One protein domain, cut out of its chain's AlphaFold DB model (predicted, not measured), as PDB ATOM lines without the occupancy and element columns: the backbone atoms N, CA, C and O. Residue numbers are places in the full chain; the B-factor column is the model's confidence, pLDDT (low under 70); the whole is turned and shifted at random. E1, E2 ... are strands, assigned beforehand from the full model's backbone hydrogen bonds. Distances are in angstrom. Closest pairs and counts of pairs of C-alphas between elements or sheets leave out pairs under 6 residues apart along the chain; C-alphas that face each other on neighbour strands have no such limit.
ATOM      1  N   ALA A  10     164.841 111.100  86.519       95.06
ATOM      2  CA  ALA A  10     165.299 112.362  87.063       95.06
ATOM      3  C   ALA A  10     164.843 113.518  86.177       95.06
ATOM      4  O   ALA A  10     164.839 113.403  84.951       95.06
ATOM      5  N   THR A  11     164.514 114.646  86.798       96.00
ATOM      6  CA  THR A  11     164.240 115.911  86.112       96.00
ATOM      7  C   THR A  11     165.005 117.037  86.792       96.00
ATOM      8  O   THR A  11     165.165 117.041  88.012       96.00
ATOM      9  N   ALA A  12     165.477 118.005  86.012       93.94
ATOM     10  CA  ALA A  12     166.135 119.189  86.549       93.94
ATOM     11  C   ALA A  12     165.103 120.269  86.919       93.94
ATOM     12  O   ALA A  12     164.170 120.543  86.159       93.94
ATOM     13  N   ILE A  13     165.301 120.903  88.070       91.50
ATOM     14  CA  ILE A  13     164.581 122.074  88.565       91.50
ATOM     15  C   ILE A  13     165.645 123.074  89.016       91.50
ATOM     16  O   ILE A  13     166.273 122.882  90.049       91.50
ATOM     17  N   GLU A  14     165.877 124.116  88.215       84.81
ATOM     18  CA  GLU A  14     166.700 125.275  88.614       84.81
ATOM     19  C   GLU A  14     168.086 124.905  89.183       84.81
ATOM     20  O   GLU A  14     168.555 125.468  90.162       84.81
ATOM     21  N   GLY A  15     168.758 123.929  88.561       82.50
ATOM     22  CA  GLY A  15     170.095 123.473  88.973       82.50
ATOM     23  C   GLY A  15     170.104 122.354  90.023       82.50
ATOM     24  O   GLY A  15     171.154 121.764  90.260       82.50
ATOM     25  N   THR A  16     168.945 121.998  90.578       91.06
ATOM     26  CA  THR A  16     168.749 120.800  91.406       91.06
ATOM     27  C   THR A  16     168.157 119.680  90.556       91.06
ATOM     28  O   THR A  16     167.238 119.911  89.771       91.06
ATOM     29  N   PHE A  17     168.636 118.447  90.701       94.06
ATOM     30  CA  PHE A  17     167.967 117.293  90.096       94.06
ATOM     31  C   PHE A  17     167.029 116.656  91.109       94.06
ATOM     32  O   PHE A  17     167.449 116.316  92.209       94.06
ATOM     33  N   VAL A  18     165.778 116.442  90.722       95.44
ATOM     34  CA  VAL A  18     164.847 115.609  91.483       95.44
ATOM     35  C   VAL A  18     164.842 114.224  90.869       95.44
ATOM     36  O   VAL A  18     164.566 114.077  89.679       95.44
ATOM     37  N   VAL A  19     165.156 113.224  91.684       96.00
ATOM     38  CA  VAL A  19     165.189 111.807  91.319       96.00
ATOM     39  C   VAL A  19     164.055 111.096  92.038       96.00
ATOM     40  O   VAL A  19     163.909 111.258  93.248       96.00
ATOM     41  N   TYR A  20     163.274 110.300  91.310       96.12
ATOM     42  CA  TYR A  20     162.186 109.515  91.886       96.12
ATOM     43  C   TYR A  20     162.343 108.023  91.592       96.12
ATOM     44  O   TYR A  20     162.679 107.611  90.475       96.12
ATOM     45  N   GLY A  21     162.046 107.220  92.612       95.94
ATOM     46  CA  GLY A  21     161.871 105.778  92.530       95.94
ATOM     47  C   GLY A  21     163.058 105.021  91.939       95.94
ATOM     48  O   GLY A  21     164.202 105.194  92.350       95.94
ATOM     49  N   GLY A  22     162.771 104.122  90.998       95.94
ATOM     50  CA  GLY A  22     163.725 103.140  90.496       95.94
ATOM     51  C   GLY A  22     163.597 101.814  91.236       95.94
ATOM     52  O   GLY A  22     162.624 101.568  91.949       95.94
ATOM     53  N   ALA A  23     164.555 100.918  91.025       94.12
ATOM     54  CA  ALA A  23     164.610  99.653  91.737       94.12
ATOM     55  C   ALA A  23     166.007  99.350  92.279       94.12
ATOM     56  O   ALA A  23     167.029  99.761  91.720       94.12
ATOM     57  N   GLU A  24     166.027  98.569  93.350       92.94
ATOM     58  CA  GLU A  24     167.229  97.961  93.904       92.94
ATOM     59  C   GLU A  24     167.061  96.447  94.022       92.94
ATOM     60  O   GLU A  24     165.960  95.905  93.891       92.94
ATOM     61  N   ARG A  25     168.169  95.750  94.268       91.31
ATOM     62  CA  ARG A  25     168.142  94.313  94.511       91.31
ATOM     63  C   ARG A  25     167.520  94.034  95.878       91.31
ATOM     64  O   ARG A  25     168.009  94.544  96.876       91.31
ATOM     65  N   ALA A  26     166.498  93.185  95.917       89.75
ATOM     66  CA  ALA A  26     165.934  92.710  97.177       89.75
ATOM     67  C   ALA A  26     166.798  91.592  97.788       89.75
ATOM     68  O   ALA A  26     167.422  90.813  97.057       89.75
ATOM     69  N   ASP A  27     166.779  91.463  99.118       86.44
ATOM     70  CA  ASP A  27     167.566  90.467  99.867       86.44
ATOM     71  C   ASP A  27     167.257  89.017  99.450       86.44
ATOM     72  O   ASP A  27     168.143  88.165  99.424       86.44
ATOM     73  N   GLY A  28     166.015  88.740  99.043       86.00
ATOM     74  CA  GLY A  28     165.573  87.435  98.532       86.00
ATOM     75  C   GLY A  28     165.843  87.197  97.040       86.00
ATOM     76  O   GLY A  28     165.417  86.179  96.497       86.00
ATOM     77  N   GLY A  29     166.528  88.123  96.365       86.50
ATOM     78  CA  GLY A  29     166.644  88.152  94.908       86.50
ATOM     79  C   GLY A  29     165.509  88.927  94.233       86.50
ATOM     80  O   GLY A  29     164.514  89.298  94.850       86.50
ATOM     81  N   GLY A  30     165.681  89.207  92.941       90.25
ATOM     82  CA  GLY A  30     164.765  90.064  92.188       90.25
ATOM     83  C   GLY A  30     164.988  91.557  92.445       90.25
ATOM     84  O   GLY A  30     166.069  91.978  92.863       90.25
ATOM     85  N   LEU A  31     163.963  92.352  92.138       92.75
ATOM     86  CA  LEU A  31     163.994  93.811  92.206       92.75
ATOM     87  C   LEU A  31     162.861  94.333  93.092       92.75
ATOM     88  O   LEU A  31     161.709  93.945  92.914       92.75
ATOM     89  N   GLN A  32     163.191  95.251  93.995       93.06
ATOM     90  CA  GLN A  32     162.237  96.002  94.804       93.06
ATOM     91  C   GLN A  32     162.133  97.419  94.242       93.06
ATOM     92  O   GLN A  32     163.123  98.151  94.212       93.06
ATOM     93  N   GLY A  33     160.937  97.802  93.792       94.44
ATOM     94  CA  GLY A  33     160.658  99.179  93.392       94.44
ATOM     95  C   GLY A  33     160.688 100.109  94.606       94.44
ATOM     96  O   GLY A  33     160.168  99.751  95.666       94.44
ATOM     97  N   ARG A  34     161.279 101.291  94.437       95.06
ATOM     98  CA  ARG A  34     161.335 102.367  95.433       95.06
ATOM     99  C   ARG A  34     160.376 103.492  95.058       95.06
ATOM    100  O   ARG A  34     160.078 103.681  93.878       95.06
ATOM    101  N   GLY A  35     159.837 104.165  96.071       95.12
ATOM    102  CA  GLY A  35     158.834 105.230  95.936       95.12
ATOM    103  C   GLY A  35     159.240 106.536  96.618       95.12
ATOM    104  O   GLY A  35     158.382 107.372  96.878       95.12
ATOM    105  N   ASP A  36     160.523 106.690  96.950       95.69
ATOM    106  CA  ASP A  36     161.087 107.901  97.535       95.69
ATOM    107  C   ASP A  36     161.536 108.908  96.461       95.69
ATOM    108  O   ASP A  36     161.852 108.547  95.323       95.69
ATOM    109  N   ALA A  37     161.555 110.189  96.841       95.38
ATOM    110  CA  ALA A  37     162.058 111.289  96.024       95.38
ATOM    111  C   ALA A  37     163.256 111.952  96.706       95.38
ATOM    112  O   ALA A  37     163.217 112.240  97.905       95.38
ATOM    113  N   TRP A  38     164.297 112.239  95.933       95.75
ATOM    114  CA  TRP A  38     165.535 112.843  96.416       95.75
ATOM    115  C   TRP A  38     165.918 114.049  95.560       95.75
ATOM    116  O   TRP A  38     165.817 113.993  94.336       95.75
ATOM    117  N   ALA A  39     166.405 115.110  96.196       95.00
ATOM    118  CA  ALA A  39     167.084 116.217  95.540       95.00
ATOM    119  C   ALA A  39     168.591 115.955  95.500       95.00
ATOM    120  O   ALA A  39     169.186 115.553  96.499       95.00
ATOM    121  N   LEU A  40     169.202 116.220  94.350       94.00
ATOM    122  CA  LEU A  40     170.642 116.288  94.153       94.00
ATOM    123  C   LEU A  40     171.032 117.725  93.838       94.00
ATOM    124  O   LEU A  40     170.658 118.254  92.788       94.00
ATOM    125  N   GLN A  41     171.833 118.314  94.714       92.50
ATOM    126  CA  GLN A  41     172.466 119.607  94.496       92.50
ATOM    127  C   GLN A  41     173.937 119.388  94.155       92.50
ATOM    128  O   GLN A  41     174.640 118.668  94.865       92.50
ATOM    129  N   LEU A  42     174.407 120.005  93.073       89.06
ATOM    130  CA  LEU A  42     175.828 120.027  92.734       89.06
ATOM    131  C   LEU A  42     176.473 121.210  93.463       89.06
ATOM    132  O   LEU A  42     176.077 122.352  93.251       89.06
ATOM    133  N   LEU A  43     177.443 120.934  94.334       88.62
ATOM    134  CA  LEU A  43     178.146 121.948  95.134       88.62
ATOM    135  C   LEU A  43     179.463 122.404  94.479       88.62
ATOM    136  O   LEU A  43     180.118 123.325  94.958       88.62
ATOM    137  N   GLY A  44     179.842 121.762  93.374       85.50
ATOM    138  CA  GLY A  44     181.030 122.034  92.574       85.50
ATOM    139  C   GLY A  44     181.241 120.923  91.546       85.50
ATOM    140  O   GLY A  44     180.340 120.119  91.301       85.50
ATOM    141  N   ASP A  45     182.442 120.837  90.973       86.81
ATOM    142  CA  ASP A  45     182.746 119.863  89.911       86.81
ATOM    143  C   ASP A  45     182.796 118.408  90.410       86.81
ATOM    144  O   ASP A  45     182.606 117.470  89.635       86.81
ATOM    145  N   THR A  46     183.068 118.204  91.703       89.25
ATOM    146  CA  THR A  46     183.267 116.871  92.300       89.25
ATOM    147  C   THR A  46     182.421 116.611  93.540       89.25
ATOM    148  O   THR A  46     182.444 115.499  94.064       89.25
ATOM    149  N   GLU A  47     181.700 117.617  94.034       91.88
ATOM    150  CA  GLU A  47     180.897 117.511  95.250       91.88
ATOM    151  C   GLU A  47     179.415 117.660  94.942       91.88
ATOM    152  O   GLU A  47     178.992 118.533  94.182       91.88
ATOM    153  N   ALA A  48     178.618 116.803  95.574       91.69
ATOM    154  CA  ALA A  48     177.176 116.851  95.474       91.69
ATOM    155  C   ALA A  48     176.530 116.468  96.808       91.69
ATOM    156  O   ALA A  48     177.023 115.588  97.521       91.69
ATOM    157  N   ALA A  49     175.416 117.118  97.127       92.94
ATOM    158  CA  ALA A  49     174.616 116.853  98.311       92.94
ATOM    159  C   ALA A  49     173.279 116.224  97.921       92.94
ATOM    160  O   ALA A  49     172.651 116.618  96.939       92.94
ATOM    161  N   TRP A  50     172.856 115.241  98.716       94.75
ATOM    162  CA  TRP A  50     171.567 114.578  98.566       94.75
ATOM    163  C   TRP A  50     170.656 114.931  99.731       94.75
ATOM    164  O   TRP A  50     171.029 114.718 100.886       94.75
ATOM    165  N   GLU A  51     169.441 115.349  99.416       94.75
ATOM    166  CA  GLU A  51     168.384 115.621 100.384       94.75
ATOM    167  C   GLU A  51     167.171 114.739 100.077       94.75
ATOM    168  O   GLU A  51     166.803 114.548  98.918       94.75
ATOM    169  N   LEU A  52     166.572 114.150 101.112       94.75
ATOM    170  CA  LEU A  52     165.340 113.380 100.964       94.75
ATOM    171  C   LEU A  52     164.161 114.355 100.930       94.75
ATOM    172  O   LEU A  52     163.927 115.045 101.917       94.75
ATOM    173  N   LEU A  53     163.406 114.365  99.832       94.38
ATOM    174  CA  LEU A  53     162.220 115.215  99.679       94.38
ATOM    175  C   LEU A  53     160.932 114.489 100.078       94.38
ATOM    176  O   LEU A  53     160.026 115.087 100.648       94.38
ATOM    177  N   LEU A  54     160.840 113.194  99.760       94.81
ATOM    178  CA  LEU A  54     159.657 112.376 100.020       94.81
ATOM    179  C   LEU A  54     160.080 110.967 100.422       94.81
ATOM    180  O   LEU A  54     160.790 110.290  99.679       94.81
ATOM    181  N   SER A  55     159.621 110.516 101.586       95.25
ATOM    182  CA  SER A  55     159.847 109.150 102.061       95.25
ATOM    183  C   SER A  55     158.929 108.161 101.341       95.25
ATOM    184  O   SER A  55     157.746 108.428 101.175       95.25
ATOM    185  N   GLU A  56     159.433 106.970 101.006       93.00
ATOM    186  CA  GLU A  56     158.606 105.888 100.439       93.00
ATOM    187  C   GLU A  56     157.517 105.383 101.408       93.00
ATOM    188  O   GLU A  56     156.589 104.699 100.991       93.00
ATOM    189  N   ASN A  57     157.650 105.697 102.702       93.31
ATOM    190  CA  ASN A  57     156.676 105.354 103.740       93.31
ATOM    191  C   ASN A  57     155.631 106.458 103.961       93.31
ATOM    192  O   ASN A  57     154.772 106.313 104.832       93.31
ATOM    193  N   ASP A  58     155.728 107.575 103.240       95.06
ATOM    194  CA  ASP A  58     154.720 108.624 103.303       95.06
ATOM    195  C   ASP A  58     153.399 108.118 102.703       95.06
ATOM    196  O   ASP A  58     153.387 107.468 101.659       95.06
ATOM    197  N   ALA A  59     152.273 108.422 103.349       92.25
ATOM    198  CA  ALA A  59     150.957 107.979 102.885       92.25
ATOM    199  C   ALA A  59     150.564 108.586 101.526       92.25
ATOM    200  O   ALA A  59     149.718 108.032 100.826       92.25
ATOM    201  N   SER A  60     151.163 109.724 101.169       89.94
ATOM    202  CA  SER A  60     150.966 110.413  99.893       89.94
ATOM    203  C   SER A  60     151.949 109.976  98.806       89.94
ATOM    204  O   SER A  60     151.768 110.344  97.644       89.94
ATOM    205  N   ALA A  61     152.974 109.184  99.146       93.88
ATOM    206  CA  ALA A  61     153.941 108.732  98.163       93.88
ATOM    207  C   ALA A  61     153.292 107.769  97.156       93.88
ATOM    208  O   ALA A  61     152.619 106.806  97.550       93.88
ATOM    209  N   PRO A  62     153.521 107.965  95.844       96.00
ATOM    210  CA  PRO A  62     153.129 106.965  94.869       96.00
ATOM    211  C   PRO A  62     153.812 105.620  95.179       96.00
ATOM    212  O   PRO A  62     154.938 105.589  95.686       96.00
ATOM    213  N   PRO A  63     153.168 104.483  94.859       95.19
ATOM    214  CA  PRO A  63     153.767 103.170  95.065       95.19
ATOM    215  C   PRO A  63     155.132 103.035  94.393       95.19
ATOM    216  O   PRO A  63     155.332 103.534  93.280       95.19
ATOM    217  N   GLY A  64     156.028 102.282  95.038       94.88
ATOM    218  CA  GLY A  64     157.377 102.058  94.532       94.88
ATOM    219  C   GLY A  64     157.402 101.445  93.130       94.88
ATOM    220  O   GLY A  64     156.721 100.452  92.857       94.88
ATOM    221  N   ARG A  65     158.188 102.055  92.236       95.81
ATOM    222  CA  ARG A  65     158.154 101.786  90.791       95.81
ATOM    223  C   ARG A  65     159.459 102.153  90.091       95.81
ATOM    224  O   ARG A  65     160.128 103.112  90.465       95.81
ATOM    225  N   ASN A  66     159.774 101.465  88.999       95.50
ATOM    226  CA  ASN A  66     160.872 101.816  88.094       95.50
ATOM    227  C   ASN A  66     160.376 102.009  86.652       95.50
ATOM    228  O   ASN A  66     159.208 101.757  86.354       95.50
ATOM    229  N   ALA A  67     161.260 102.491  85.772       95.81
ATOM    230  CA  ALA A  67     160.987 102.737  84.350       95.81
ATOM    231  C   ALA A  67     159.739 103.609  84.086       95.81
ATOM    232  O   ALA A  67     159.031 103.426  83.098       95.81
ATOM    233  N   HIS A  68     159.462 104.537  85.000       97.00
ATOM    234  CA  HIS A  68     158.436 105.568  84.866       97.00
ATOM    235  C   HIS A  68     159.028 106.822  84.206       97.00
ATOM    236  O   HIS A  68     160.247 106.959  84.083       97.00
ATOM    237  N   THR A  69     158.164 107.758  83.823       97.75
ATOM    238  CA  THR A  69     158.575 109.106  83.405       97.75
ATOM    239  C   THR A  69     158.346 110.086  84.546       97.75
ATOM    240  O   THR A  69     157.273 110.066  85.141       97.75
ATOM    241  N   LEU A  70     159.318 110.956  84.812       97.69
ATOM    242  CA  LEU A  70     159.174 112.130  85.669       97.69
ATOM    243  C   LEU A  70     159.556 113.362  84.855       97.69
ATOM    244  O   LEU A  70     160.651 113.418  84.299       97.69
ATOM    245  N   THR A  71     158.667 114.347  84.783       97.69
ATOM    246  CA  THR A  71     158.931 115.588  84.047       97.69
ATOM    247  C   THR A  71     158.392 116.797  84.789       97.69
ATOM    248  O   THR A  71     157.320 116.738  85.384       97.69
ATOM    249  N   LYS A  72     159.101 117.924  84.717       96.81
ATOM    250  CA  LYS A  72     158.541 119.225  85.099       96.81
ATOM    251  C   LYS A  72     157.443 119.612  84.108       96.81
ATOM    252  O   LYS A  72     157.654 119.526  82.900       96.81
ATOM    253  N   VAL A  73     156.287 120.034  84.620       96.88
ATOM    254  CA  VAL A  73     155.142 120.483  83.800       96.88
ATOM    255  C   VAL A  73     154.765 121.939  84.047       96.88
ATOM    256  O   VAL A  73     154.147 122.565  83.191       96.88
ATOM    257  N   GLY A  74     155.187 122.513  85.173       94.81
ATOM    258  CA  GLY A  74     154.918 123.908  85.490       94.81
ATOM    259  C   GLY A  74     155.631 124.379  86.749       94.81
ATOM    260  O   GLY A  74     156.321 123.613  87.425       94.81
ATOM    261  N   ALA A  75     155.473 125.664  87.050       93.81
ATOM    262  CA  ALA A  75     155.868 126.261  88.318       93.81
ATOM    263  C   ALA A  75     154.956 127.456  88.630       93.81
ATOM    264  O   ALA A  75     154.598 128.214  87.727       93.81
ATOM    265  N   VAL A  76     154.579 127.617  89.898       90.62
ATOM    266  CA  VAL A  76     153.780 128.741  90.406       90.62
ATOM    267  C   VAL A  76     154.404 129.223  91.712       90.62
ATOM    268  O   VAL A  76     154.456 128.489  92.698       90.62
ATOM    269  N   GLY A  77     154.881 130.470  91.735       90.12
ATOM    270  CA  GLY A  77     155.615 130.999  92.885       90.12
ATOM    271  C   GLY A  77     156.874 130.175  93.168       90.12
ATOM    272  O   GLY A  77     157.668 129.951  92.263       90.12
ATOM    273  N   THR A  78     157.035 129.715  94.410       90.69
ATOM    274  CA  THR A  78     158.145 128.845  94.849       90.69
ATOM    275  C   THR A  78     157.839 127.353  94.695       90.69
ATOM    276  O   THR A  78     158.561 126.512  95.214       90.69
ATOM    277  N   THR A  79     156.738 126.995  94.027       93.81
ATOM    278  CA  THR A  79     156.319 125.598  93.872       93.81
ATOM    279  C   THR A  79     156.526 125.136  92.438       93.81
ATOM    280  O   THR A  79     155.940 125.695  91.511       93.81
ATOM    281  N   THR A  80     157.321 124.087  92.248       95.94
ATOM    282  CA  THR A  80     157.455 123.394  90.964       95.94
ATOM    283  C   THR A  80     156.528 122.184  90.921       95.94
ATOM    284  O   THR A  80     156.520 121.371  91.841       95.94
ATOM    285  N   GLN A  81     155.774 122.050  89.829       96.94
ATOM    286  CA  GLN A  81     154.904 120.903  89.580       96.94
ATOM    287  C   GLN A  81     155.609 119.904  88.659       96.94
ATOM    288  O   GLN A  81     156.077 120.254  87.565       96.94
ATOM    289  N   LEU A  82     155.651 118.651  89.098       97.44
ATOM    290  CA  LEU A  82     156.165 117.513  88.354       97.44
ATOM    291  C   LEU A  82     155.034 116.535  88.047       97.44
ATOM    292  O   LEU A  82     154.116 116.358  88.844       97.44
ATOM    293  N   LEU A  83     155.141 115.862  86.907       98.06
ATOM    294  CA  LEU A  83     154.242 114.798  86.501       98.06
ATOM    295  C   LEU A  83     155.016 113.484  86.450       98.06
ATOM    296  O   LEU A  83     155.988 113.346  85.702       98.06
ATOM    297  N   LEU A  84     154.574 112.540  87.274       98.19
ATOM    298  CA  LEU A  84     155.028 111.160  87.306       98.19
ATOM    299  C   LEU A  84     153.999 110.309  86.560       98.19
ATOM    300  O   LEU A  84     152.831 110.295  86.942       98.19
ATOM    301  N   HIS A  85     154.420 109.580  85.532       98.38
ATOM    302  CA  HIS A  85     153.518 108.709  84.780       98.38
ATOM    303  C   HIS A  85     154.087 107.306  84.588       98.38
ATOM    304  O   HIS A  85     155.252 107.120  84.211       98.38
ATOM    305  N   GLY A  86     153.215 106.326  84.813       98.12
ATOM    306  CA  GLY A  86     153.441 104.926  84.506       98.12
ATOM    307  C   GLY A  86     154.591 104.289  85.283       98.12
ATOM    308  O   GLY A  86     154.732 104.467  86.498       98.12
ATOM    309  N   GLY A  87     155.397 103.508  84.567       97.06
ATOM    310  CA  GLY A  87     156.396 102.608  85.136       97.06
ATOM    311  C   GLY A  87     155.794 101.276  85.549       97.06
ATOM    312  O   GLY A  87     154.709 100.893  85.114       97.06
ATOM    313  N   TRP A  88     156.511 100.528  86.374       95.75
ATOM    314  CA  TRP A  88     156.038  99.225  86.821       95.75
ATOM    315  C   TRP A  88     156.608  98.849  88.184       95.75
ATOM    316  O   TRP A  88     157.650  99.341  88.617       95.75
ATOM    317  N   GLN A  89     155.875  97.981  88.871       94.38
ATOM    318  CA  GLN A  89     156.358  97.250  90.027       94.38
ATOM    319  C   GLN A  89     157.051  95.989  89.492       94.38
ATOM    320  O   GLN A  89     156.368  95.167  88.862       94.38
ATOM    321  N   PRO A  90     158.372  95.822  89.704       91.06
ATOM    322  CA  PRO A  90     159.140  94.767  89.056       91.06
ATOM    323  C   PRO A  90     158.506  93.380  89.202       91.06
ATOM    324  O   PRO A  90     158.257  92.910  90.306       91.06
ATOM    325  N   PHE A  91     158.248  92.740  88.064       89.88
ATOM    326  CA  PHE A  91     157.650  91.407  87.905       89.88
ATOM    327  C   PHE A  91     156.265  91.208  88.544       89.88
ATOM    328  O   PHE A  91     155.824  90.071  88.688       89.88
ATOM    329  N   VAL A  92     155.565  92.292  88.896       93.31
ATOM    330  CA  VAL A  92     154.228  92.234  89.510       93.31
ATOM    331  C   VAL A  92     153.172  92.867  88.611       93.31
ATOM    332  O   VAL A  92     152.197  92.207  88.261       93.31
ATOM    333  N   ARG A  93     153.335  94.144  88.241       95.25
ATOM    334  CA  ARG A  93     152.344  94.885  87.439       95.25
ATOM    335  C   ARG A  93     152.938  96.117  86.778       95.25
ATOM    336  O   ARG A  93     153.867  96.711  87.317       95.25
ATOM    337  N   THR A  94     152.343  96.546  85.671       97.69
ATOM    338  CA  THR A  94     152.557  97.877  85.091       97.69
ATOM    339  C   THR A  94     151.637  98.896  85.748       97.69
ATOM    340  O   THR A  94     150.522  98.574  86.159       97.69
ATOM    341  N   PHE A  95     152.112 100.128  85.842       97.88
ATOM    342  CA  PHE A  95     151.323 101.275  86.247       97.88
ATOM    343  C   PHE A  95     150.921 102.067  85.001       97.88
ATOM    344  O   PHE A  95     151.731 102.269  84.100       97.88
ATOM    345  N   GLU A  96     149.671 102.515  84.968       97.62
ATOM    346  CA  GLU A  96     149.106 103.412  83.945       97.62
ATOM    347  C   GLU A  96     148.566 104.711  84.570       97.62
ATOM    348  O   GLU A  96     147.925 105.525  83.910       97.62
ATOM    349  N   ASP A  97     148.826 104.893  85.866       98.06
ATOM    350  CA  ASP A  97     148.418 106.053  86.640       98.06
ATOM    351  C   ASP A  97     149.341 107.257  86.390       98.06
ATOM    352  O   ASP A  97     150.479 107.150  85.915       98.06
ATOM    353  N   THR A  98     148.813 108.428  86.731       98.25
ATOM    354  CA  THR A  98     149.534 109.697  86.720       98.25
ATOM    355  C   THR A  98     149.445 110.307  88.105       98.25
ATOM    356  O   THR A  98     148.357 110.393  88.671       98.25
ATOM    357  N   HIS A  99     150.586 110.747  88.624       97.81
ATOM    358  CA  HIS A  99     150.688 111.467  89.886       97.81
ATOM    359  C   HIS A  99     151.268 112.848  89.636       97.81
ATOM    360  O   HIS A  99     152.223 113.008  88.873       97.81
ATOM    361  N   GLU A 100     150.705 113.834  90.314       96.75
ATOM    362  CA  GLU A 100     151.283 115.167  90.392       96.75
ATOM    363  C   GLU A 100     152.102 115.261  91.674       96.75
ATOM    364  O   GLU A 100     151.604 114.966  92.760       96.75
ATOM    365  N   LEU A 101     153.364 115.660  91.543       95.56
ATOM    366  CA  LEU A 101     154.254 115.899  92.671       95.56
ATOM    367  C   LEU A 101     154.581 117.388  92.727       95.56
ATOM    368  O   LEU A 101     154.831 118.019  91.699       95.56
ATOM    369  N   TYR A 102     154.597 117.938  93.934       94.69
ATOM    370  CA  TYR A 102     154.844 119.353  94.176       94.69
ATOM    371  C   TYR A 102     156.117 119.499  94.998       94.69
ATOM    372  O   TYR A 102     156.248 118.899  96.061       94.69
ATOM    373  N   VAL A 103     157.066 120.274  94.480       93.44
ATOM    374  CA  VAL A 103     158.329 120.581  95.157       93.44
ATOM    375  C   VAL A 103     158.294 122.046  95.557       93.44
ATOM    376  O   VAL A 103     158.148 122.909  94.690       93.44
ATOM    377  N   HIS A 104     158.404 122.314  96.855       91.19
ATOM    378  CA  HIS A 104     158.437 123.662  97.410       91.19
ATOM    379  C   HIS A 104     159.886 124.077  97.658       91.19
ATOM    380  O   HIS A 104     160.656 123.327  98.251       91.19
ATOM    381  N   ASP A 105     160.253 125.257  97.171       84.00
ATOM    382  CA  ASP A 105     161.514 125.900  97.517       84.00
ATOM    383  C   ASP A 105     161.317 126.756  98.776       84.00
ATOM    384  O   ASP A 105     160.641 127.792  98.743       84.00
TER     385      ASP A 105
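What this domain is: This is residues 10 to 105 of the 108 residues of the protein "Hypothetical protein" of Strombidinopsis acuminata (UniProt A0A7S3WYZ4). Two twisted antiparallel sheets, one of E1, E2, E5 and E6 and the other of E7, E8 and E9, are partly face to face as a sandwich with their strands crossed. At one end of the domain lies a small hairpin, E3 and E4, which continues the chain from E2 and leads back to E5. The printed part has 96 residues with nine named strands, E1 to E9 in order along the chain, and no named helix; the class is all strand. The sheet orders are E1 - E2 - E5 - E6, E7 - E8 - E9 and E3 - E4, each antiparallel throughout. The whole is compact, with a radius of gyration of the C-alphas of 14.0 A and spans of 39 by 31 by 21 A.

Where its parts are: In the largest sheet, E1 is residues 10 to 13, 9.9 A long, and begins at C-alpha 10 (165.299, 112.362, 87.063). E2 is residues 16 to 20, 13.1 A; E5 is residues 37 to 42, 16.6 A; E6 is residues 48 to 54, 18.6 A. E3, residues 23 to 25, and E4, residues 31 to 33, measure 7.0 A and 6.4 A. E7 is residues 69 to 76, 21.4 A; E8 is residues 79 to 85, 19.4 A; E9 is residues 98 to 104, 19.7 A, ending at C-alpha 104 (158.437, 123.662, 97.410).

How they stand to each other: The sheet E1 E2 E5 E6 is strongly twisted, and its edge strands are E1 and E6. In the hairpin E1 and E2, N 11 and O 18 are 2.9 A apart; between E2 and E5, N 19 and O 38 are 2.8 A apart; in the hairpin E5 and E6, N 39 and O 51 are 2.8 A apart. E2 runs on into E3 across a break of 2 residues, at 64 degrees. In the hairpin E3 and E4, N 32 and O 24 are 2.8 A apart. E7, E8 and E9 form a meander, each strand the antiparallel neighbour of the one before, with N 83 and O 71 2.8 A apart and N 82 and O 101 2.8 A apart; this sheet is only just strongly twisted, its C-alphas up to 4.2 A off the best plane. The four-stranded sheet and the meander form a sandwich, two sheets face to face, with their strands at 52 degrees and the facing parts 10.0 A centre to centre. The closest C-alphas of E1 and E7 are those of Thr 11 and Thr 71, 5.7 A apart. E6 and E9 are only just apart, closest 8.0 A.

The domain as a whole: The two C-alphas farthest apart are those of Gly 28 and Gly 77, 45.0 A. The links E6 to E7, 14 residues, and E8 to E9, 12 residues, are long; in the latter, residues 88 to 89 pair with 93 to 94, antiparallel. The printed part has no cut, its mean pLDDT is 93.7, and no printed residue is under 70.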